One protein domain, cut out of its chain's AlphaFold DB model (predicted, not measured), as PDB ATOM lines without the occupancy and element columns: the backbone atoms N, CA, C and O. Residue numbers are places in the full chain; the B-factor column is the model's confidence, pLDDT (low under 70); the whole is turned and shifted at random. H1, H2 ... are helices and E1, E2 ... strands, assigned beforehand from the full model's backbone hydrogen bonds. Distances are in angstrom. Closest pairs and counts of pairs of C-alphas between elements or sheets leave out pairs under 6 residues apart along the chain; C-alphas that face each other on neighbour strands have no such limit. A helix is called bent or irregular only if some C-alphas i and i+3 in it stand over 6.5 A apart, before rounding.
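What this domain is: This is residues 3 to 54, 196 to 265 and 306 to 352 of the 457 residues of an uncharacterized protein of Aureobasidium pullulans (UniProt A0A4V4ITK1). A twisted sheet of four antiparallel strands, E1 - E7 - E2 - E5, has the long helix H1 slantwise over one face, and a smaller antiparallel sheet, E4 - E3 - E6, stands on the side away from H1, partly over the larger sheet. The small helix H2 sits by the later part of H1, while residues 21 to 27, of which 25 to 27 belong to H1, stick out. The printed part has 169 residues, with two named helices and seven named strands in the order H1 H2 E1 E2 E3 E4 E5 E6 E7; the class is mixed, with 82 residues, under half, in named elements. The whole is compact, with a radius of gyration of the C-alphas of 17.1 A and spans of 53 by 47 by 27 A.

Where its parts are: In the larger sheet, E1 holds residues 209 to 219, 33.1 A long, from C-alpha 209 at (199.330, 87.068, 129.504); E7 holds residues 341 to 351, 32.9 A long, and ends with C-alpha 351 at (204.197, 85.979, 127.535); E2 holds residues 241 to 252, 30.7 A long; and E5 holds residues 318 to 322, 13.9 A long. In the smaller sheet, E4 is residues 306 to 312, 19.2 A, E3 is 258 to 264, 20.2 A, and E6 is 326 to 329, 10.8 A. H1, residues 25 to 45, begins at (188.045, 102.404, 130.905) and measures 30.0 A; H2 is residues 199 to 202, 5.3 A.

How they stand to each other: E1 and E7 are antiparallel at 165 degrees, with N 213 and O 347 2.9 A apart, within hydrogen-bond range. So are N 245 and O 348 of E2 and E7, 2.8 A, and N 246 and O 319 of E2 and E5, 2.9 A. H1 is on this sheet at a height over the sheet of 8.2 A, and on the local plane its line stands at 49 degrees to E5; the closest C-alphas of H1 and E5 are those of Val 45 and Pro 322, 5.6 A. H1 has a kink of 33 degrees near residue 39 and is only just irregular, with C-alphas 37 and 40 6.8 A apart; 15 of its 17 O i to N i+4 pairs are within range, and H2 is too short for one. H2 only just touches residues 39 to 43 of H1, with 3 pairs of C-alphas within 8 A, the closest Asn 43 and Leu 199, 6.6 A. In the smaller sheet, N 261 and O 309 of E3 and E4, 2.9 A, and N 260 and O 328 of E3 and E6, 2.9 A, are within range. H1 is apart from E3, E4 and E6.

The domain as a whole: The C-alphas farthest apart, of Gln 205 and Thr 338, are 53.4 A apart. Residues 55 to 195 and 266 to 305 are not printed, with C-alpha gaps of 9.9 A and 6.0 A. The links E1 to E2 and E6 to E7 are long; residues 225 to 226 in the first pair antiparallel with 332 to 333 in the second. The model's mean pLDDT over the printed part is 91.5, with residues 49 to 52 under 70.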
ATOM      1  N   PHE A   3     189.745  85.616 126.013       92.06
ATOM      2  CA  PHE A   3     189.072  85.799 124.730       92.06
ATOM      3  C   PHE A   3     187.568  85.976 124.957       92.06
ATOM      4  O   PHE A   3     186.991  85.339 125.840       92.06
ATOM      5  N   LYS A   4     186.924  86.868 124.196       88.12
ATOM      6  CA  LYS A   4     185.484  87.136 124.354       88.12
ATOM      7  C   LYS A   4     184.622  85.992 123.828       88.12
ATOM      8  O   LYS A   4     183.591  85.690 124.421       88.12
ATOM      9  N   GLU A   5     185.049  85.376 122.733       82.88
ATOM     10  CA  GLU A   5     184.349  84.293 122.044       82.88
ATOM     11  C   GLU A   5     185.371  83.251 121.573       82.88
ATOM     12  O   GLU A   5     186.526  83.589 121.303       82.88
ATOM     13  N   GLY A   6     184.964  81.981 121.478       70.69
ATOM     14  CA  GLY A   6     185.826  80.933 120.928       70.69
ATOM     15  C   GLY A   6     186.185  81.259 119.478       70.69
ATOM     16  O   GLY A   6     185.287  81.530 118.684       70.69
ATOM     17  N   HIS A   7     187.480  81.236 119.147       74.38
ATOM     18  CA  HIS A   7     188.050  81.548 117.825       74.38
ATOM     19  C   HIS A   7     188.088  83.033 117.412       74.38
ATOM     20  O   HIS A   7     188.637  83.336 116.355       74.38
ATOM     21  N   SER A   8     187.568  83.968 118.216       87.50
ATOM     22  CA  SER A   8     187.745  85.408 117.957       87.50
ATOM     23  C   SER A   8     189.092  85.895 118.492       87.50
ATOM     24  O   SER A   8     189.553  85.430 119.532       87.50
ATOM     25  N   THR A   9     189.709  86.872 117.826       92.06
ATOM     26  CA  THR A   9     190.884  87.584 118.354       92.06
ATOM     27  C   THR A   9     190.512  88.669 119.361       92.06
ATOM     28  O   THR A   9     191.395  89.247 119.994       92.06
ATOM     29  N   ASP A  10     189.219  88.937 119.560       94.44
ATOM     30  CA  ASP A  10     188.764  89.906 120.545       94.44
ATOM     31  C   ASP A  10     189.095  89.447 121.965       94.44
ATOM     32  O   ASP A  10     188.584  88.437 122.461       94.44
ATOM     33  N   VAL A  11     189.877  90.263 122.667       95.50
ATOM     34  CA  VAL A  11     190.249  90.008 124.060       95.50
ATOM     35  C   VAL A  11     189.593  90.980 125.030       95.50
ATOM     36  O   VAL A  11     189.171  92.087 124.680       95.50
ATOM     37  N   ARG A  12     189.519  90.555 126.290       95.19
ATOM     38  CA  ARG A  12     189.129  91.376 127.429       95.19
ATOM     39  C   ARG A  12     190.192  91.336 128.517       95.19
ATOM     40  O   ARG A  12     190.696  90.273 128.900       95.19
ATOM     41  N   ILE A  13     190.503  92.504 129.065       94.69
ATOM     42  CA  ILE A  13     191.385  92.622 130.222       94.69
ATOM     43  C   ILE A  13     190.600  92.257 131.482       94.69
ATOM     44  O   ILE A  13     189.519  92.776 131.744       94.69
ATOM     45  N   THR A  14     191.157  91.342 132.269       91.50
ATOM     46  CA  THR A  14     190.508  90.768 133.462       91.50
ATOM     47  C   THR A  14     191.153  91.195 134.780       91.50
ATOM     48  O   THR A  14     190.720  90.766 135.840       91.50
ATOM     49  N   SER A  15     192.253  91.940 134.719       90.00
ATOM     50  CA  SER A  15     193.014  92.436 135.870       90.00
ATOM     51  C   SER A  15     193.452  93.873 135.599       90.00
ATOM     52  O   SER A  15     193.399  94.330 134.460       90.00
ATOM     53  N   TYR A  16     193.883  94.616 136.616       88.56
ATOM     54  CA  TYR A  16     194.411  95.959 136.367       88.56
ATOM     55  C   TYR A  16     195.746  95.890 135.601       88.56
ATOM     56  O   TYR A  16     196.471  94.897 135.664       88.56
ATOM     57  N   ILE A  17     196.095  96.949 134.880       90.31
ATOM     58  CA  ILE A  17     197.418  97.141 134.281       90.31
ATOM     59  C   ILE A  17     198.269  97.914 135.285       90.31
ATOM     60  O   ILE A  17     197.856  98.963 135.785       90.31
ATOM     61  N   ASN A  18     199.463  97.407 135.595       86.88
ATOM     62  CA  ASN A  18     200.345  98.078 136.542       86.88
ATOM     63  C   ASN A  18     200.680  99.500 136.059       86.88
ATOM     64  O   ASN A  18     201.049  99.697 134.906       86.88
ATOM     65  N   GLY A  19     200.520 100.499 136.929       83.62
ATOM     66  CA  GLY A  19     200.710 101.905 136.563       83.62
ATOM     67  C   GLY A  19     199.564 102.543 135.764       83.62
ATOM     68  O   GLY A  19     199.656 103.733 135.463       83.62
ATOM     69  N   LEU A  20     198.458 101.831 135.497       86.69
ATOM     70  CA  LEU A  20     197.254 102.388 134.872       86.69
ATOM     71  C   LEU A  20     195.972 102.054 135.660       86.69
ATOM     72  O   LEU A  20     195.508 100.915 135.690       86.69
ATOM     73  N   HIS A  21     195.342 103.074 136.246       84.06
ATOM     74  CA  HIS A  21     194.169 102.878 137.098       84.06
ATOM     75  C   HIS A  21     192.956 102.363 136.296       84.06
ATOM     76  O   HIS A  21     192.616 102.959 135.267       84.06
ATOM     77  N   PRO A  22     192.222 101.346 136.797       84.31
ATOM     78  CA  PRO A  22     190.982 100.842 136.195       84.31
ATOM     79  C   PRO A  22     189.897 101.882 135.863       84.31
ATOM     80  O   PRO A  22     189.049 101.621 135.018       84.31
ATOM     81  N   ARG A  23     189.903 103.087 136.456       83.75
ATOM     82  CA  ARG A  23     188.942 104.157 136.129       83.75
ATOM     83  C   ARG A  23     189.053 104.634 134.675       83.75
ATOM     84  O   ARG A  23     188.084 105.130 134.109       83.75
ATOM     85  N   HIS A  24     190.212 104.448 134.041       89.44
ATOM     86  CA  HIS A  24     190.471 104.836 132.653       89.44
ATOM     87  C   HIS A  24     189.971 103.785 131.648       89.44
ATOM     88  O   HIS A  24     190.728 103.288 130.817       89.44
ATOM     89  N   GLN A  25     188.678 103.461 131.707       91.94
ATOM     90  CA  GLN A  25     188.045 102.404 130.905       91.94
ATOM     91  C   GLN A  25     188.257 102.571 129.391       91.94
ATOM     92  O   GLN A  25     188.453 101.589 128.677       91.94
ATOM     93  N   SER A  26     188.283 103.812 128.893       94.62
ATOM     94  CA  SER A  26     188.562 104.098 127.480       94.62
ATOM     95  C   SER A  26     189.964 103.659 127.050       94.62
ATOM     96  O   SER A  26     190.124 103.133 125.951       94.62
ATOM     97  N   LEU A  27     190.967 103.832 127.917       93.56
ATOM     98  CA  LEU A  27     192.342 103.423 127.639       93.56
ATOM     99  C   LEU A  27     192.496 101.902 127.724       93.56
ATOM    100  O   LEU A  27     193.125 101.320 126.849       93.56
ATOM    101  N   TYR A  28     191.853 101.244 128.695       95.56
ATOM    102  CA  TYR A  28     191.793  99.775 128.732       95.56
ATOM    103  C   TYR A  28     191.200  99.212 127.437       95.56
ATOM    104  O   TYR A  28     191.793  98.330 126.824       95.56
ATOM    105  N   HIS A  29     190.085  99.775 126.968       96.19
ATOM    106  CA  HIS A  29     189.454  99.339 125.726       96.19
ATOM    107  C   HIS A  29     190.323  99.593 124.483       96.19
ATOM    108  O   HIS A  29     190.320  98.798 123.543       96.19
ATOM    109  N   ALA A  30     191.089 100.687 124.458       95.62
ATOM    110  CA  ALA A  30     192.055 100.934 123.389       95.62
ATOM    111  C   ALA A  30     193.185  99.890 123.396       95.62
ATOM    112  O   ALA A  30     193.547  99.378 122.339       95.62
ATOM    113  N   ILE A  31     193.689  99.524 124.578       96.94
ATOM    114  CA  ILE A  31     194.715  98.484 124.736       96.94
ATOM    115  C   ILE A  31     194.170  97.117 124.306       96.94
ATOM    116  O   ILE A  31     194.850  96.410 123.572       96.94
ATOM    117  N   GLU A  32     192.933  96.762 124.672       97.44
ATOM    118  CA  GLU A  32     192.270  95.531 124.203       97.44
ATOM    119  C   GLU A  32     192.256  95.427 122.681       97.44
ATOM    120  O   GLU A  32     192.568  94.371 122.134       97.44
ATOM    121  N   LYS A  33     191.922  96.522 121.987       96.81
ATOM    122  CA  LYS A  33     191.920  96.555 120.519       96.81
ATOM    123  C   LYS A  33     193.309  96.347 119.938       96.81
ATOM    124  O   LYS A  33     193.433  95.626 118.956       96.81
ATOM    125  N   LEU A  34     194.334  96.955 120.533       97.06
ATOM    126  CA  LEU A  34     195.712  96.779 120.076       97.06
ATOM    127  C   LEU A  34     196.198  95.344 120.305       97.06
ATOM    128  O   LEU A  34     196.757  94.760 119.389       97.06
ATOM    129  N   VAL A  35     195.902  94.741 121.462       97.44
ATOM    130  CA  VAL A  35     196.207  93.319 121.708       97.44
ATOM    131  C   VAL A  35     195.461  92.425 120.712       97.44
ATOM    132  O   VAL A  35     196.057  91.515 120.150       97.44
ATOM    133  N   SER A  36     194.182  92.708 120.447       97.12
ATOM    134  CA  SER A  36     193.382  91.956 119.466       97.12
ATOM    135  C   SER A  36     193.984  92.055 118.057       97.12
ATOM    136  O   SER A  36     194.089  91.055 117.352       97.12
ATOM    137  N   ALA A  37     194.448  93.248 117.671       96.94
ATOM    138  CA  ALA A  37     195.131  93.489 116.402       96.94
ATOM    139  C   ALA A  37     196.529  92.851 116.324       96.94
ATOM    140  O   ALA A  37     197.013  92.610 115.222       96.94
ATOM    141  N   SER A  38     197.165  92.567 117.463       97.62
ATOM    142  CA  SER A  38     198.455  91.877 117.538       97.62
ATOM    143  C   SER A  38     198.355  90.356 117.404       97.62
ATOM    144  O   SER A  38     199.355  89.741 117.055       97.62
ATOM    145  N   ILE A  39     197.193  89.734 117.650       96.25
ATOM    146  CA  ILE A  39     197.085  88.263 117.702       96.25
ATOM    147  C   ILE A  39     197.399  87.590 116.363       96.25
ATOM    148  O   ILE A  39     198.195  86.657 116.354       96.25
ATOM    149  N   GLU A  40     196.827  88.048 115.246       94.19
ATOM    150  CA  GLU A  40     197.149  87.453 113.936       94.19
ATOM    151  C   GLU A  40     198.614  87.697 113.536       94.19
ATOM    152  O   GLU A  40     199.302  86.731 113.222       94.19
ATOM    153  N   PRO A  41     199.171  88.920 113.658       94.94
ATOM    154  CA  PRO A  41     200.606  89.116 113.477       94.94
ATOM    155  C   PRO A  41     201.474  88.235 114.387       94.94
ATOM    156  O   PRO A  41     202.528  87.784 113.957       94.94
ATOM    157  N   TRP A  42     201.059  87.964 115.630       95.31
ATOM    158  CA  TRP A  42     201.756  87.013 116.501       95.31
ATOM    159  C   TRP A  42     201.667  85.579 115.988       95.31
ATOM    160  O   TRP A  42     202.676  84.883 116.011       95.31
ATOM    161  N   ASN A  43     200.504  85.144 115.498       92.00
ATOM    162  CA  ASN A  43     200.350  83.832 114.868       92.00
ATOM    163  C   ASN A  43     201.323  83.650 113.684       92.00
ATOM    164  O   ASN A  43     201.855  82.556 113.509       92.00
ATOM    165  N   ASP A  44     201.598  84.718 112.929       89.06
ATOM    166  CA  ASP A  44     202.510  84.689 111.778       89.06
ATOM    167  C   ASP A  44     204.001  84.651 112.168       89.06
ATOM    168  O   ASP A  44     204.822  84.132 111.410       89.06
ATOM    169  N   VAL A  45     204.381  85.235 113.314       89.88
ATOM    170  CA  VAL A  45     205.801  85.393 113.695       89.88
ATOM    171  C   VAL A  45     206.278  84.446 114.786       89.88
ATOM    172  O   VAL A  45     207.487  84.287 114.948       89.88
ATOM    173  N   LEU A  46     205.370  83.860 115.570       88.00
ATOM    174  CA  LEU A  46     205.744  82.904 116.608       88.00
ATOM    175  C   LEU A  46     206.457  81.713 115.980       88.00
ATOM    176  O   LEU A  46     206.044  81.235 114.933       88.00
ATOM    177  N   ILE A  47     207.513  81.252 116.650       78.00
ATOM    178  CA  ILE A  47     208.348  80.125 116.235       78.00
ATOM    179  C   ILE A  47     208.026  78.938 117.149       78.00
ATOM    180  O   ILE A  47     207.995  79.093 118.372       78.00
ATOM    181  N   LYS A  48     207.759  77.757 116.581       70.12
ATOM    182  CA  LYS A  48     207.517  76.521 117.336       70.12
ATOM    183  C   LYS A  48     208.631  75.535 117.036       70.12
ATOM    184  O   LYS A  48     208.800  75.139 115.882       70.12
ATOM    185  N   GLN A  49     209.351  75.115 118.079       67.88
ATOM    186  CA  GLN A  49     210.618  74.399 117.900       67.88
ATOM    187  C   GLN A  49     211.475  75.195 116.899       67.88
ATOM    188  O   GLN A  49     211.589  76.405 117.051       67.88
ATOM    189  N   SER A  50     212.062  74.559 115.887       60.53
ATOM    190  CA  SER A  50     212.994  75.158 114.912       60.53
ATOM    191  C   SER A  50     212.321  75.650 113.648       60.53
ATOM    192  O   SER A  50     212.976  75.959 112.655       60.53
ATOM    193  N   ARG A  51     210.993  75.730 113.666       64.44
ATOM    194  CA  ARG A  51     210.207  76.014 112.476       64.44
ATOM    195  C   ARG A  51     209.555  77.373 112.655       64.44
ATOM    196  O   ARG A  51     208.883  77.614 113.654       64.44
ATOM    197  N   GLY A  52     209.738  78.267 111.689       67.50
ATOM    198  CA  GLY A  52     208.913  79.468 111.521       67.50
ATOM    199  C   GLY A  52     207.665  79.164 110.689       67.50
ATOM    200  O   GLY A  52     207.586  78.102 110.077       67.50
ATOM    201  N   HIS A  53     206.706  80.091 110.633       70.12
ATOM    202  CA  HIS A  53     205.521  79.969 109.768       70.12
ATOM    203  C   HIS A  53     205.875  79.901 108.270       70.12
ATOM    204  O   HIS A  53     205.142  79.327 107.470       70.12
ATOM    205  N   PHE A  54     207.025  80.463 107.889       76.81
ATOM    206  CA  PHE A  54     207.545  80.426 106.526       76.81
ATOM    207  C   PHE A  54     208.924  79.756 106.489       76.81
ATOM    208  O   PHE A  54     209.699  79.919 107.439       76.81
ATOM    209  N   ARG A 196     200.677  76.203 111.953       70.44
ATOM    210  CA  ARG A 196     199.949  77.429 112.200       70.44
ATOM    211  C   ARG A 196     199.851  77.617 113.701       70.44
ATOM    212  O   ARG A 196     199.203  76.823 114.385       70.44
ATOM    213  N   ALA A 197     200.501  78.651 114.226       83.06
ATOM    214  CA  ALA A 197     200.128  79.140 115.540       83.06
ATOM    215  C   ALA A 197     198.712  79.727 115.431       83.06
ATOM    216  O   ALA A 197     198.396  80.463 114.502       83.06
ATOM    217  N   ALA A 198     197.835  79.339 116.349       88.88
ATOM    218  CA  ALA A 198     196.464  79.826 116.402       88.88
ATOM    219  C   ALA A 198     196.140  80.136 117.860       88.88
ATOM    220  O   ALA A 198     195.511  79.342 118.562       88.88
ATOM    221  N   LEU A 199     196.655  81.260 118.359       92.12
ATOM    222  CA  LEU A 199     196.575  81.629 119.774       92.12
ATOM    223  C   LEU A 199     195.130  81.611 120.295       92.12
ATOM    224  O   LEU A 199     194.863  81.098 121.383       92.12
ATOM    225  N   GLN A 200     194.201  82.121 119.492       92.75
ATOM    226  CA  GLN A 200     192.770  82.171 119.775       92.75
ATOM    227  C   GLN A 200     192.062  80.814 119.715       92.75
ATOM    228  O   GLN A 200     190.939  80.706 120.188       92.75
ATOM    229  N   GLU A 201     192.674  79.786 119.133       90.94
ATOM    230  CA  GLU A 201     192.119  78.427 119.097       90.94
ATOM    231  C   GLU A 201     192.743  77.567 120.196       90.94
ATOM    232  O   GLU A 201     192.046  76.873 120.930       90.94
ATOM    233  N   SER A 202     194.060  77.669 120.371       90.56
ATOM    234  CA  SER A 202     194.817  76.876 121.340       90.56
ATOM    235  C   SER A 202     194.637  77.364 122.777       90.56
ATOM    236  O   SER A 202     194.637  76.563 123.711       90.56
ATOM    237  N   PHE A 203     194.470  78.674 122.981       91.62
ATOM    238  CA  PHE A 203     194.476  79.281 124.314       91.62
ATOM    239  C   PHE A 203     193.179  80.013 124.666       91.62
ATOM    240  O   PHE A 203     193.164  80.759 125.644       91.62
ATOM    241  N   TRP A 204     192.071  79.770 123.953       90.88
ATOM    242  CA  TRP A 204     190.800  80.463 124.218       90.88
ATOM    243  C   TRP A 204     190.299  80.293 125.658       90.88
ATOM    244  O   TRP A 204     189.872  81.264 126.278       90.88
ATOM    245  N   GLN A 205     190.415  79.081 126.219       90.06
ATOM    246  CA  GLN A 205     190.015  78.793 127.603       90.06
ATOM    247  C   GLN A 205     191.028  79.313 128.624       90.06
ATOM    248  O   GLN A 205     190.654  79.766 129.704       90.06
ATOM    249  N   LYS A 206     192.326  79.214 128.308       91.06
ATOM    250  CA  LYS A 206     193.402  79.580 129.238       91.06
ATOM    251  C   LYS A 206     193.543  81.103 129.333       91.06
ATOM    252  O   LYS A 206     193.905  81.601 130.400       91.06
ATOM    253  N   GLY A 207     193.301  81.815 128.233       93.38
ATOM    254  CA  GLY A 207     193.587  83.234 128.038       93.38
ATOM    255  C   GLY A 207     195.058  83.513 127.707       93.38
ATOM    256  O   GLY A 207     195.894  82.609 127.669       93.38
ATOM    257  N   LEU A 208     195.413  84.785 127.547       95.94
ATOM    258  CA  LEU A 208     196.783  85.255 127.308       95.94
ATOM    259  C   LEU A 208     197.306  86.098 128.478       95.94
ATOM    260  O   LEU A 208     196.536  86.743 129.202       95.94
ATOM    261  N   GLN A 209     198.626  86.110 128.653       97.00
ATOM    262  CA  GLN A 209     199.330  87.068 129.504       97.00
ATOM    263  C   GLN A 209     200.154  87.985 128.613       97.00
ATOM    264  O   GLN A 209     200.830  87.518 127.702       97.00
ATOM    265  N   VAL A 210     200.061  89.287 128.864       97.00
ATOM    266  CA  VAL A 210     200.816  90.289 128.118       97.00
ATOM    267  C   VAL A 210     201.374  91.328 129.078       97.00
ATOM    268  O   VAL A 210     200.737  91.655 130.086       97.00
ATOM    269  N   VAL A 211     202.541  91.860 128.741       96.19
ATOM    270  CA  VAL A 211     203.118  93.051 129.361       96.19
ATOM    271  C   VAL A 211     202.807  94.237 128.456       96.19
ATOM    272  O   VAL A 211     202.941  94.145 127.239       96.19
ATOM    273  N   VAL A 212     202.352  95.343 129.043       95.88
ATOM    274  CA  VAL A 212     202.037  96.574 128.308       95.88
ATOM    275  C   VAL A 212     202.937  97.682 128.821       95.88
ATOM    276  O   VAL A 212     202.944  97.977 130.017       95.88
ATOM    277  N   LYS A 213     203.664  98.315 127.906       94.31
ATOM    278  CA  LYS A 213     204.579  99.417 128.188       94.31
ATOM    279  C   LYS A 213     204.184 100.608 127.324       94.31
ATOM    280  O   LYS A 213     204.053 100.479 126.113       94.31
ATOM    281  N   ILE A 214     203.962 101.763 127.946       94.00
ATOM    282  CA  ILE A 214     203.712 103.022 127.236       94.00
ATOM    283  C   ILE A 214     204.894 103.932 127.516       94.00
ATOM    284  O   ILE A 214     205.187 104.235 128.674       94.00
ATOM    285  N   GLU A 215     205.559 104.364 126.456       92.50
ATOM    286  CA  GLU A 215     206.745 105.204 126.534       92.50
ATOM    287  C   GLU A 215     206.539 106.473 125.726       92.50
ATOM    288  O   GLU A 215     205.865 106.482 124.693       92.50
ATOM    289  N   ARG A 216     207.131 107.559 126.219       94.94
ATOM    290  CA  ARG A 216     207.150 108.852 125.552       94.94
ATOM    291  C   ARG A 216     208.574 109.371 125.535       94.94
ATOM    292  O   ARG A 216     209.214 109.452 126.581       94.94
ATOM    293  N   ILE A 217     209.025 109.766 124.354       94.62
ATOM    294  CA  ILE A 217     210.276 110.488 124.158       94.62
ATOM    295  C   ILE A 217     209.916 111.938 123.846       94.62
ATOM    296  O   ILE A 217     209.180 112.201 122.892       94.62
ATOM    297  N   GLU A 218     210.421 112.867 124.654       96.44
ATOM    298  CA  GLU A 218     210.239 114.309 124.480       96.44
ATOM    299  C   GLU A 218     211.576 114.943 124.090       96.44
ATOM    300  O   GLU A 218     212.588 114.734 124.754       96.44
ATOM    301  N   LEU A 219     211.573 115.713 123.003       97.19
ATOM    302  CA  LEU A 219     212.717 116.467 122.506       97.19
ATOM    303  C   LEU A 219     212.449 117.961 122.672       97.19
ATOM    304  O   LEU A 219     211.320 118.437 122.533       97.19
ATOM    305  N   ASN A 220     213.501 118.721 122.946       96.88
ATOM    306  CA  ASN A 220     213.414 120.166 123.131       96.88
ATOM    307  C   ASN A 220     214.555 120.873 122.379       96.88
ATOM    308  O   ASN A 220     215.519 120.220 121.995       96.88
ATOM    309  N   PRO A 221     214.493 122.199 122.164       96.62
ATOM    310  CA  PRO A 221     215.544 122.915 121.434       96.62
ATOM    311  C   PRO A 221     216.965 122.772 122.009       96.62
ATOM    312  O   PRO A 221     217.935 122.912 121.267       96.62
ATOM    313  N   GLY A 222     217.106 122.501 123.313       96.44
ATOM    314  CA  GLY A 222     218.398 122.242 123.959       96.44
ATOM    315  C   GLY A 222     218.915 120.815 123.747       96.44
ATOM    316  O   GLY A 222     220.123 120.611 123.674       96.44
ATOM    317  N   GLU A 223     218.012 119.849 123.591       95.12
ATOM    318  CA  GLU A 223     218.300 118.446 123.283       95.12
ATOM    319  C   GLU A 223     217.428 117.992 122.097       95.12
ATOM    320  O   GLU A 223     216.401 117.327 122.266       95.12
ATOM    321  N   PRO A 224     217.782 118.410 120.865       96.12
ATOM    322  CA  PRO A 224     216.892 118.288 119.714       96.12
ATOM    323  C   PRO A 224     216.914 116.899 119.068       96.12
ATOM    324  O   PRO A 224     216.268 116.710 118.038       96.12
ATOM    325  N   ARG A 225     217.679 115.943 119.611       96.62
ATOM    326  CA  ARG A 225     217.929 114.633 119.001       96.62
ATOM    327  C   ARG A 225     217.867 113.514 120.033       96.62
ATOM    328  O   ARG A 225     218.567 113.560 121.036       96.62
ATOM    329  N   PHE A 226     217.125 112.463 119.700       95.94
ATOM    330  CA  PHE A 226     217.219 111.157 120.337       95.94
ATOM    331  C   PHE A 226     218.299 110.324 119.634       95.94
ATOM    332  O   PHE A 226     218.302 110.202 118.405       95.94
ATOM    333  N   SER A 227     219.230 109.749 120.395       95.50
ATOM    334  CA  SER A 227     220.364 108.976 119.864       95.50
ATOM    335  C   SER A 227     220.002 107.586 119.339       95.50
ATOM    336  O   SER A 227     220.865 106.930 118.766       95.50
ATOM    337  N   GLY A 228     218.755 107.145 119.504       93.62
ATOM    338  CA  GLY A 228     218.368 105.751 119.298       93.62
ATOM    339  C   GLY A 228     218.461 104.949 120.594       93.62
ATOM    340  O   GLY A 228     219.069 105.401 121.569       93.62
ATOM    341  N   SER A 229     217.833 103.774 120.605       91.38
ATOM    342  CA  SER A 229     217.997 102.808 121.693       91.38
ATOM    343  C   SER A 229     219.212 101.915 121.441       91.38
ATOM    344  O   SER A 229     219.653 101.742 120.300       91.38
ATOM    345  N   ASP A 230     219.710 101.296 122.507       89.31
ATOM    346  CA  ASP A 230     220.643 100.183 122.378       89.31
ATOM    347  C   ASP A 230     219.932  98.971 121.751       89.31
ATOM    348  O   ASP A 230     218.696  98.889 121.725       89.31
ATOM    349  N   TRP A 231     220.718  98.044 121.204       88.31
ATOM    350  CA  TRP A 231     220.207  96.734 120.809       88.31
ATOM    351  C   TRP A 231     219.770  95.970 122.056       88.31
ATOM    352  O   TRP A 231     220.527  95.920 123.023       88.31
ATOM    353  N   HIS A 232     218.585  95.367 122.018       88.00
ATOM    354  CA  HIS A 232     218.018  94.599 123.125       88.00
ATOM    355  C   HIS A 232     216.980  93.585 122.621       88.00
ATOM    356  O   HIS A 232     216.621  93.589 121.444       88.00
ATOM    357  N   VAL A 233     216.513  92.733 123.530       89.75
ATOM    358  CA  VAL A 233     215.263  91.963 123.423       89.75
ATOM    359  C   VAL A 233     214.316  92.448 124.520       89.75
ATOM    360  O   VAL A 233     214.765  93.088 125.475       89.75
ATOM    361  N   GLU A 234     213.013  92.192 124.404       89.62
ATOM    362  CA  GLU A 234     212.088  92.598 125.465       89.62
ATOM    363  C   GLU A 234     212.149  91.623 126.645       89.62
ATOM    364  O   GLU A 234     212.000  90.406 126.494       89.62
ATOM    365  N   GLY A 235     212.308  92.209 127.831       86.31
ATOM    366  CA  GLY A 235     212.302  91.534 129.123       86.31
ATOM    367  C   GLY A 235     213.501  90.631 129.410       86.31
ATOM    368  O   GLY A 235     214.500  90.591 128.695       86.31
ATOM    369  N   LEU A 236     213.398  89.932 130.534       84.31
ATOM    370  CA  LEU A 236     214.356  88.950 131.031       84.31
ATOM    371  C   LEU A 236     213.799  87.527 130.883       84.31
ATOM    372  O   LEU A 236     212.599  87.315 130.708       84.31
ATOM    373  N   HIS A 237     214.666  86.522 131.036       79.31
ATOM    374  CA  HIS A 237     214.296  85.105 130.906       79.31
ATOM    375  C   HIS A 237     213.095  84.701 131.784       79.31
ATOM    376  O   HIS A 237     212.237  83.936 131.356       79.31
ATOM    377  N   ASN A 238     212.982  85.256 132.995       83.94
ATOM    378  CA  ASN A 238     211.889  84.972 133.930       83.94
ATOM    379  C   ASN A 238     210.537  85.602 133.541       83.94
ATOM    380  O   ASN A 238     209.524  85.286 134.164       83.94
ATOM    381  N   GLU A 239     210.504  86.508 132.561       88.25
ATOM    382  CA  GLU A 239     209.269  87.110 132.044       88.25
ATOM    383  C   GLU A 239     208.657  86.284 130.905       88.25
ATOM    384  O   GLU A 239     207.492  86.495 130.570       88.25
ATOM    385  N   HIS A 240     209.399  85.307 130.362       91.31
ATOM    386  CA  HIS A 240     208.944  84.368 129.330       91.31
ATOM    387  C   HIS A 240     208.289  85.061 128.121       91.31
ATOM    388  O   HIS A 240     207.266  84.604 127.613       91.31
ATOM    389  N   ILE A 241     208.845  86.187 127.667       93.31
ATOM    390  CA  ILE A 241     208.324  86.918 126.508       93.31
ATOM    391  C   ILE A 241     208.715  86.186 125.218       93.31
ATOM    392  O   ILE A 241     209.893  85.924 124.982       93.31
ATOM    393  N   VAL A 242     207.727  85.894 124.369       93.06
ATOM    394  CA  VAL A 242     207.898  85.133 123.114       93.06
ATOM    395  C   VAL A 242     207.687  85.968 121.854       93.06
ATOM    396  O   VAL A 242     208.256  85.666 120.809       93.06
ATOM    397  N   ALA A 243     206.906  87.044 121.934       95.81
ATOM    398  CA  ALA A 243     206.674  87.947 120.814       95.81
ATOM    399  C   ALA A 243     206.368  89.357 121.306       95.81
ATOM    400  O   ALA A 243     205.899  89.550 122.425       95.81
ATOM    401  N   ASN A 244     206.592  90.336 120.439       97.75
ATOM    402  CA  ASN A 244     206.357  91.740 120.728       97.75
ATOM    403  C   ASN A 244     205.496  92.378 119.649       97.75
ATOM    404  O   ASN A 244     205.396  91.903 118.517       97.75
ATOM    405  N   SER A 245     204.858  93.480 120.008       98.12
ATOM    406  CA  SER A 245     204.277  94.426 119.074       98.12
ATOM    407  C   SER A 245     204.548  95.843 119.533       98.12
ATOM    408  O   SER A 245     204.452  96.124 120.722       98.12
ATOM    409  N   VAL A 246     204.807  96.750 118.595       97.25
ATOM    410  CA  VAL A 246     204.856  98.191 118.863       97.25
ATOM    411  C   VAL A 246     203.819  98.915 118.023       97.25
ATOM    412  O   VAL A 246     203.629  98.610 116.845       97.25
ATOM    413  N   TYR A 247     203.153  99.886 118.640       96.88
ATOM    414  CA  TYR A 247     202.208 100.781 117.990       96.88
ATOM    415  C   TYR A 247     202.550 102.237 118.294       96.88
ATOM    416  O   TYR A 247     202.696 102.626 119.455       96.88
ATOM    417  N   ILE A 248     202.654 103.059 117.251       94.50
ATOM    418  CA  ILE A 248     202.977 104.483 117.392       94.50
ATOM    419  C   ILE A 248     201.687 105.276 117.609       94.50
ATOM    420  O   ILE A 248     200.848 105.377 116.710       94.50
ATOM    421  N   LEU A 249     201.536 105.826 118.819       92.88
ATOM    422  CA  LEU A 249     200.322 106.502 119.285       92.88
ATOM    423  C   LEU A 249     200.237 107.943 118.788       92.88
ATOM    424  O   LEU A 249     199.188 108.384 118.328       92.88
ATOM    425  N   GLU A 250     201.331 108.687 118.938       93.56
ATOM    426  CA  GLU A 250     201.382 110.110 118.621       93.56
ATOM    427  C   GLU A 250     202.768 110.503 118.121       93.56
ATOM    428  O   GLU A 250     203.784 109.952 118.552       93.56
ATOM    429  N   GLU A 251     202.787 111.506 117.252       94.50
ATOM    430  CA  GLU A 251     203.982 112.168 116.747       94.50
ATOM    431  C   GLU A 251     203.715 113.668 116.679       94.50
ATOM    432  O   GLU A 251     202.694 114.112 116.157       94.50
ATOM    433  N   GLU A 252     204.656 114.456 117.188       96.75
ATOM    434  CA  GLU A 252     204.635 115.907 117.084       96.75
ATOM    435  C   GLU A 252     206.056 116.422 116.843       96.75
ATOM    436  O   GLU A 252     206.943 116.195 117.663       96.75
ATOM    437  N   ASN A 253     206.268 117.140 115.735       97.06
ATOM    438  CA  ASN A 253     207.517 117.843 115.414       97.06
ATOM    439  C   ASN A 253     208.791 116.967 115.465       97.06
ATOM    440  O   ASN A 253     209.838 117.420 115.918       97.06
ATOM    441  N   THR A 254     208.729 115.714 115.012       96.44
ATOM    442  CA  THR A 254     209.892 114.809 115.001       96.44
ATOM    443  C   THR A 254     210.017 114.089 113.665       96.44
ATOM    444  O   THR A 254     209.012 113.807 113.021       96.44
ATOM    445  N   SER A 255     211.241 113.787 113.229       95.75
ATOM    446  CA  SER A 255     211.473 112.929 112.063       95.75
ATOM    447  C   SER A 255     211.014 111.489 112.327       95.75
ATOM    448  O   SER A 255     210.897 111.078 113.485       95.75
ATOM    449  N   GLU A 256     210.707 110.727 111.272       94.44
ATOM    450  CA  GLU A 256     210.243 109.333 111.373       94.44
ATOM    451  C   GLU A 256     211.410 108.382 111.709       94.44
ATOM    452  O   GLU A 256     212.366 108.299 110.931       94.44
ATOM    453  N   PRO A 257     211.359 107.650 112.840       94.44
ATOM    454  CA  PRO A 257     212.340 106.641 113.178       94.44
ATOM    455  C   PRO A 257     211.989 105.315 112.510       94.44
ATOM    456  O   PRO A 257     210.883 105.075 112.020       94.44
ATOM    457  N   ARG A 258     212.952 104.411 112.558       96.75
ATOM    458  CA  ARG A 258     212.815 103.018 112.169       96.75
ATOM    459  C   ARG A 258     213.075 102.131 113.376       96.75
ATOM    460  O   ARG A 258     213.660 102.569 114.366       96.75
ATOM    461  N   ILE A 259     212.643 100.885 113.278       96.75
ATOM    462  CA  ILE A 259     213.118  99.797 114.125       96.75
ATOM    463  C   ILE A 259     214.054  98.928 113.287       96.75
ATOM    464  O   ILE A 259     213.661  98.466 112.214       96.75
ATOM    465  N   ASP A 260     215.296  98.779 113.738       96.38
ATOM    466  CA  ASP A 260     216.271  97.870 113.137       96.38
ATOM    467  C   ASP A 260     216.144  96.497 113.800       96.38
ATOM    468  O   ASP A 260     215.956  96.422 115.016       96.38
ATOM    469  N   PHE A 261     216.323  95.432 113.018       93.94
ATOM    470  CA  PHE A 261     216.362  94.050 113.491       93.94
ATOM    471  C   PHE A 261     217.685  93.379 113.126       93.94
ATOM    472  O   PHE A 261     218.240  93.590 112.042       93.94
ATOM    473  N   ARG A 262     218.175  92.538 114.032       89.38
ATOM    474  CA  ARG A 262     219.296  91.629 113.800       89.38
ATOM    475  C   ARG A 262     219.068  90.320 114.544       89.38
ATOM    476  O   ARG A 262     218.283  90.271 115.488       89.38
ATOM    477  N   GLN A 263     219.787  89.288 114.140       84.81
ATOM    478  CA  GLN A 263     219.781  87.993 114.809       84.81
ATOM    479  C   GLN A 263     221.189  87.417 114.819       84.81
ATOM    480  O   GLN A 263     222.026  87.803 114.004       84.81
ATOM    481  N   GLU A 264     221.443  86.487 115.724       78.50
ATOM    482  CA  GLU A 264     222.644  85.672 115.636       78.50
ATOM    483  C   GLU A 264     222.450  84.603 114.561       78.50
ATOM    484  O   GLU A 264     221.436  83.907 114.534       78.50
ATOM    485  N   THR A 265     223.395  84.519 113.631       72.50
ATOM    486  CA  THR A 265     223.400  83.505 112.574       72.50
ATOM    487  C   THR A 265     224.382  82.424 112.958       72.50
ATOM    488  O   THR A 265     225.569  82.707 113.121       72.50
ATOM    489  N   GLN A 306     224.032  88.898 112.187       85.38
ATOM    490  CA  GLN A 306     223.440  89.294 110.903       85.38
ATOM    491  C   GLN A 306     222.398  90.406 111.074       85.38
ATOM    492  O   GLN A 306     221.435  90.283 111.840       85.38
ATOM    493  N   ARG A 307     222.538  91.479 110.289       87.12
ATOM    494  CA  ARG A 307     221.508  92.519 110.178       87.12
ATOM    495  C   ARG A 307     220.400  92.062 109.233       87.12
ATOM    496  O   ARG A 307     220.650  91.735 108.084       87.12
ATOM    497  N   LEU A 308     219.158  92.088 109.713       89.12
ATOM    498  CA  LEU A 308     217.990  91.671 108.928       89.12
ATOM    499  C   LEU A 308     217.342  92.833 108.168       89.12
ATOM    500  O   LEU A 308     216.668  92.629 107.162       89.12
ATOM    501  N   GLY A 309     217.526  94.060 108.657       91.38
ATOM    502  CA  GLY A 309     217.011  95.271 108.027       91.38
ATOM    503  C   GLY A 309     216.217  96.148 108.987       91.38
ATOM    504  O   GLY A 309     216.356  96.047 110.205       91.38
ATOM    505  N   SER A 310     215.403  97.046 108.426       95.44
ATOM    506  CA  SER A 310     214.666  98.047 109.200       95.44
ATOM    507  C   SER A 310     213.247  98.282 108.692       95.44
ATOM    508  O   SER A 310     212.980  98.249 107.488       95.44
ATOM    509  N   VAL A 311     212.338  98.600 109.614       96.19
ATOM    510  CA  VAL A 311     210.936  98.927 109.321       96.19
ATOM    511  C   VAL A 311     210.628 100.336 109.823       96.19
ATOM    512  O   VAL A 311     210.968 100.688 110.948       96.19
ATOM    513  N   GLY A 312     209.993 101.166 108.990       96.25
ATOM    514  CA  GLY A 312     209.556 102.511 109.393       96.25
ATOM    515  C   GLY A 312     208.456 102.467 110.449       96.25
ATOM    516  O   GLY A 312     207.581 101.594 110.394       96.25
ATOM    517  N   LEU A 313     208.472 103.427 111.370       95.06
ATOM    518  CA  LEU A 313     207.518 103.551 112.473       95.06
ATOM    519  C   LEU A 313     206.660 104.833 112.354       95.06
ATOM    520  O   LEU A 313     206.747 105.712 113.216       95.06
ATOM    521  N   PRO A 314     205.816 104.969 111.312       94.44
ATOM    522  CA  PRO A 314     204.859 106.062 111.232       94.44
ATOM    523  C   PRO A 314     203.708 105.865 112.227       94.44
ATOM    524  O   PRO A 314     203.378 104.741 112.626       94.44
ATOM    525  N   VAL A 315     203.042 106.967 112.579       94.25
ATOM    526  CA  VAL A 315     201.823 106.948 113.402       94.25
ATOM    527  C   VAL A 315     200.764 106.033 112.786       94.25
ATOM    528  O   VAL A 315     200.523 106.059 111.579       94.25
ATOM    529  N   GLY A 316     200.107 105.233 113.628       91.31
ATOM    530  CA  GLY A 316     199.031 104.340 113.197       91.31
ATOM    531  C   GLY A 316     199.486 102.983 112.654       91.31
ATOM    532  O   GLY A 316     198.639 102.183 112.257       91.31
ATOM    533  N   ARG A 317     200.793 102.690 112.643       93.44
ATOM    534  CA  ARG A 317     201.320 101.368 112.282       93.44
ATOM    535  C   ARG A 317     201.506 100.489 113.518       93.44
ATOM    536  O   ARG A 317     202.088 100.930 114.506       93.44
ATOM    537  N   LEU A 318     201.055  99.238 113.414       96.06
ATOM    538  CA  LEU A 318     201.389  98.146 114.327       96.06
ATOM    539  C   LEU A 318     202.428  97.249 113.649       96.06
ATOM    540  O   LEU A 318     202.234  96.847 112.503       96.06
ATOM    541  N   VAL A 319     203.527  96.958 114.339       96.81
ATOM    542  CA  VAL A 319     204.561  96.015 113.885       96.81
ATOM    543  C   VAL A 319     204.684  94.929 114.940       96.81
ATOM    544  O   VAL A 319     204.748  95.272 116.115       96.81
ATOM    545  N   ALA A 320     204.722  93.658 114.536       97.12
ATOM    546  CA  ALA A 320     204.932  92.520 115.426       97.12
ATOM    547  C   ALA A 320     206.134  91.683 114.975       97.12
ATOM    548  O   ALA A 320     206.410  91.597 113.779       97.12
ATOM    549  N   TRP A 321     206.853  91.103 115.933       95.50
ATOM    550  CA  TRP A 321     208.043  90.281 115.696       95.50
ATOM    551  C   TRP A 321     208.239  89.277 116.843       95.50
ATOM    552  O   TRP A 321     207.701  89.496 117.936       95.50
ATOM    553  N   PRO A 322     208.979  88.174 116.634       93.12
ATOM    554  CA  PRO A 322     209.281  87.241 117.709       93.12
ATOM    555  C   PRO A 322     210.384  87.809 118.610       93.12
ATOM    556  O   PRO A 322     211.270  88.526 118.144       93.12
ATOM    557  N   ASN A 323     210.366  87.479 119.904       92.00
ATOM    558  CA  ASN A 323     211.302  88.058 120.882       92.00
ATOM    559  C   ASN A 323     212.755  87.562 120.737       92.00
ATOM    560  O   ASN A 323     213.636  88.035 121.443       92.00
ATOM    561  N   VAL A 324     213.010  86.630 119.814       85.19
ATOM    562  CA  VAL A 324     214.364  86.168 119.465       85.19
ATOM    563  C   VAL A 324     215.143  87.190 118.630       85.19
ATOM    564  O   VAL A 324     216.363  87.105 118.538       85.19
ATOM    565  N   LEU A 325     214.459  88.157 118.007       89.31
ATOM    566  CA  LEU A 325     215.130  89.195 117.230       89.31
ATOM    567  C   LEU A 325     215.622  90.300 118.153       89.31
ATOM    568  O   LEU A 325     214.833  90.933 118.853       89.31
ATOM    569  N   HIS A 326     216.918  90.592 118.080       90.75
ATOM    570  CA  HIS A 326     217.461  91.792 118.692       90.75
ATOM    571  C   HIS A 326     216.946  92.996 117.908       90.75
ATOM    572  O   HIS A 326     217.091  93.053 116.681       90.75
ATOM    573  N   HIS A 327     216.405  93.989 118.604       93.19
ATOM    574  CA  HIS A 327     215.887  95.201 117.981       93.19
ATOM    575  C   HIS A 327     216.428  96.471 118.621       93.19
ATOM    576  O   HIS A 327     216.927  96.483 119.748       93.19
ATOM    577  N   ARG A 328     216.347  97.567 117.866       93.31
ATOM    578  CA  ARG A 328     216.569  98.921 118.378       93.31
ATOM    579  C   ARG A 328     215.768  99.952 117.600       93.31
ATOM    580  O   ARG A 328     215.532  99.792 116.406       93.31
ATOM    581  N   ILE A 329     215.424 101.053 118.252       94.88
ATOM    582  CA  ILE A 329     214.844 102.230 117.605       94.88
ATOM    583  C   ILE A 329     215.983 103.108 117.079       94.88
ATOM    584  O   ILE A 329     216.916 103.433 117.817       94.88
ATOM    585  N   THR A 330     215.912 103.520 115.815       96.44
ATOM    586  CA  THR A 330     216.925 104.386 115.202       96.44
ATOM    587  C   THR A 330     216.860 105.820 115.747       96.44
ATOM    588  O   THR A 330     215.812 106.257 116.231       96.44
ATOM    589  N   PRO A 331     217.950 106.603 115.628       96.94
ATOM    590  CA  PRO A 331     217.931 108.016 115.988       96.94
ATOM    591  C   PRO A 331     216.835 108.797 115.249       96.94
ATOM    592  O   PRO A 331     216.561 108.529 114.078       96.94
ATOM    593  N   PHE A 332     216.276 109.810 115.908       95.94
ATOM    594  CA  PHE A 332     215.390 110.802 115.293       95.94
ATOM    595  C   PHE A 332     215.582 112.174 115.949       95.94
ATOM    596  O   PHE A 332     216.153 112.282 117.036       95.94
ATOM    597  N   GLU A 333     215.146 113.240 115.283       97.44
ATOM    598  CA  GLU A 333     215.355 114.619 115.734       97.44
ATOM    599  C   GLU A 333     214.138 115.513 115.479       97.44
ATOM    600  O   GLU A 333     213.187 115.114 114.804       97.44
ATOM    601  N   LEU A 334     214.162 116.722 116.038       98.31
ATOM    602  CA  LEU A 334     213.157 117.749 115.779       98.31
ATOM    603  C   LEU A 334     213.185 118.206 114.315       98.31
ATOM    604  O   LEU A 334     214.253 118.528 113.790       98.31
ATOM    605  N   LEU A 335     212.006 118.317 113.691       97.56
ATOM    606  CA  LEU A 335     211.872 118.905 112.350       97.56
ATOM    607  C   LEU A 335     212.078 120.427 112.408       97.56
ATOM    608  O   LEU A 335     212.909 120.981 111.690       97.56
ATOM    609  N   ASP A 336     211.359 121.097 113.308       97.38
ATOM    610  CA  ASP A 336     211.587 122.484 113.700       97.38
ATOM    611  C   ASP A 336     212.335 122.516 115.038       97.38
ATOM    612  O   ASP A 336     211.749 122.312 116.105       97.38
ATOM    613  N   LYS A 337     213.641 122.807 114.977       96.88
ATOM    614  CA  LYS A 337     214.545 122.827 116.141       96.88
ATOM    615  C   LYS A 337     214.254 123.958 117.133       96.88
ATOM    616  O   LYS A 337     214.867 123.997 118.193       96.88
ATOM    617  N   THR A 338     213.335 124.874 116.819       96.62
ATOM    618  CA  THR A 338     212.931 125.962 117.725       96.62
ATOM    619  C   THR A 338     211.763 125.588 118.634       96.62
ATOM    620  O   THR A 338     211.510 126.271 119.629       96.62
ATOM    621  N   ARG A 339     211.058 124.496 118.324       97.56
ATOM    622  CA  ARG A 339     209.871 124.039 119.048       97.56
ATOM    623  C   ARG A 339     210.122 122.673 119.680       97.56
ATOM    624  O   ARG A 339     210.852 121.873 119.106       97.56
ATOM    625  N   PRO A 340     209.512 122.366 120.834       97.56
ATOM    626  CA  PRO A 340     209.555 121.013 121.367       97.56
ATOM    627  C   PRO A 340     208.845 120.033 120.425       97.56
ATOM    628  O   PRO A 340     208.054 120.424 119.561       97.56
ATOM    629  N   GLY A 341     209.137 118.754 120.604       97.12
ATOM    630  CA  GLY A 341     208.527 117.655 119.871       97.12
ATOM    631  C   GLY A 341     208.440 116.425 120.756       97.12
ATOM    632  O   GLY A 341     209.107 116.332 121.785       97.12
ATOM    633  N   ARG A 342     207.586 115.483 120.383       95.75
ATOM    634  CA  ARG A 342     207.389 114.254 121.149       95.75
ATOM    635  C   ARG A 342     206.933 113.118 120.260       95.75
ATOM    636  O   ARG A 342     206.285 113.331 119.236       95.75
ATOM    637  N   ARG A 343     207.228 111.905 120.706       94.94
ATOM    638  CA  ARG A 343     206.668 110.679 120.152       94.94
ATOM    639  C   ARG A 343     206.325 109.736 121.291       94.94
ATOM    640  O   ARG A 343     207.150 109.536 122.182       94.94
ATOM    641  N   SER A 344     205.129 109.157 121.243       94.38
ATOM    642  CA  SER A 344     204.722 108.116 122.188       94.38
ATOM    643  C   SER A 344     204.406 106.825 121.460       94.38
ATOM    644  O   SER A 344     203.769 106.825 120.405       94.38
ATOM    645  N   PHE A 345     204.833 105.720 122.047       94.31
ATOM    646  CA  PHE A 345     204.616 104.386 121.518       94.31
ATOM    647  C   PHE A 345     204.165 103.446 122.627       94.31
ATOM    648  O   PHE A 345     204.422 103.662 123.814       94.31
ATOM    649  N   LEU A 346     203.420 102.429 122.216       96.19
ATOM    650  CA  LEU A 346     202.897 101.386 123.072       96.19
ATOM    651  C   LEU A 346     203.493 100.060 122.620       96.19
ATOM    652  O   LEU A 346     203.262  99.639 121.488       96.19
ATOM    653  N   THR A 347     204.233  99.418 123.516       97.06
ATOM    654  CA  THR A 347     204.788  98.080 123.326       97.06
ATOM    655  C   THR A 347     203.922  97.065 124.063       97.06
ATOM    656  O   THR A 347     203.544  97.271 125.221       97.06
ATOM    657  N   ILE A 348     203.582  95.978 123.377       98.06
ATOM    658  CA  ILE A 348     202.845  94.833 123.905       98.06
ATOM    659  C   ILE A 348     203.740  93.615 123.755       98.06
ATOM    660  O   ILE A 348     204.076  93.241 122.636       98.06
ATOM    661  N   SER A 349     204.074  92.974 124.862       97.94
ATOM    662  CA  SER A 349     204.885  91.760 124.865       97.94
ATOM    663  C   SER A 349     204.026  90.574 125.273       97.94
ATOM    664  O   SER A 349     203.413  90.582 126.343       97.94
ATOM    665  N   LEU A 350     203.949  89.567 124.410       97.69
ATOM    666  CA  LEU A 350     203.254  88.311 124.658       97.69
ATOM    667  C   LEU A 350     204.129  87.417 125.536       97.69
ATOM    668  O   LEU A 350     205.240  87.064 125.147       97.69
ATOM    669  N   VAL A 351     203.602  87.023 126.692       96.00
ATOM    670  CA  VAL A 351     204.197  85.979 127.535       96.00
ATOM    671  C   VAL A 351     203.799  84.617 126.971       96.00
ATOM    672  O   VAL A 351     202.637  84.455 126.586       96.00
ATOM    673  N   ASP A 352     204.728  83.656 126.951       93.00
ATOM    674  CA  ASP A 352     204.503  82.284 126.487       93.00
ATOM    675  C   ASP A 352     203.178  81.743 127.043       93.00
ATOM    676  O   ASP A 352     203.053  81.526 128.249       93.00
TER     677      ASP A 352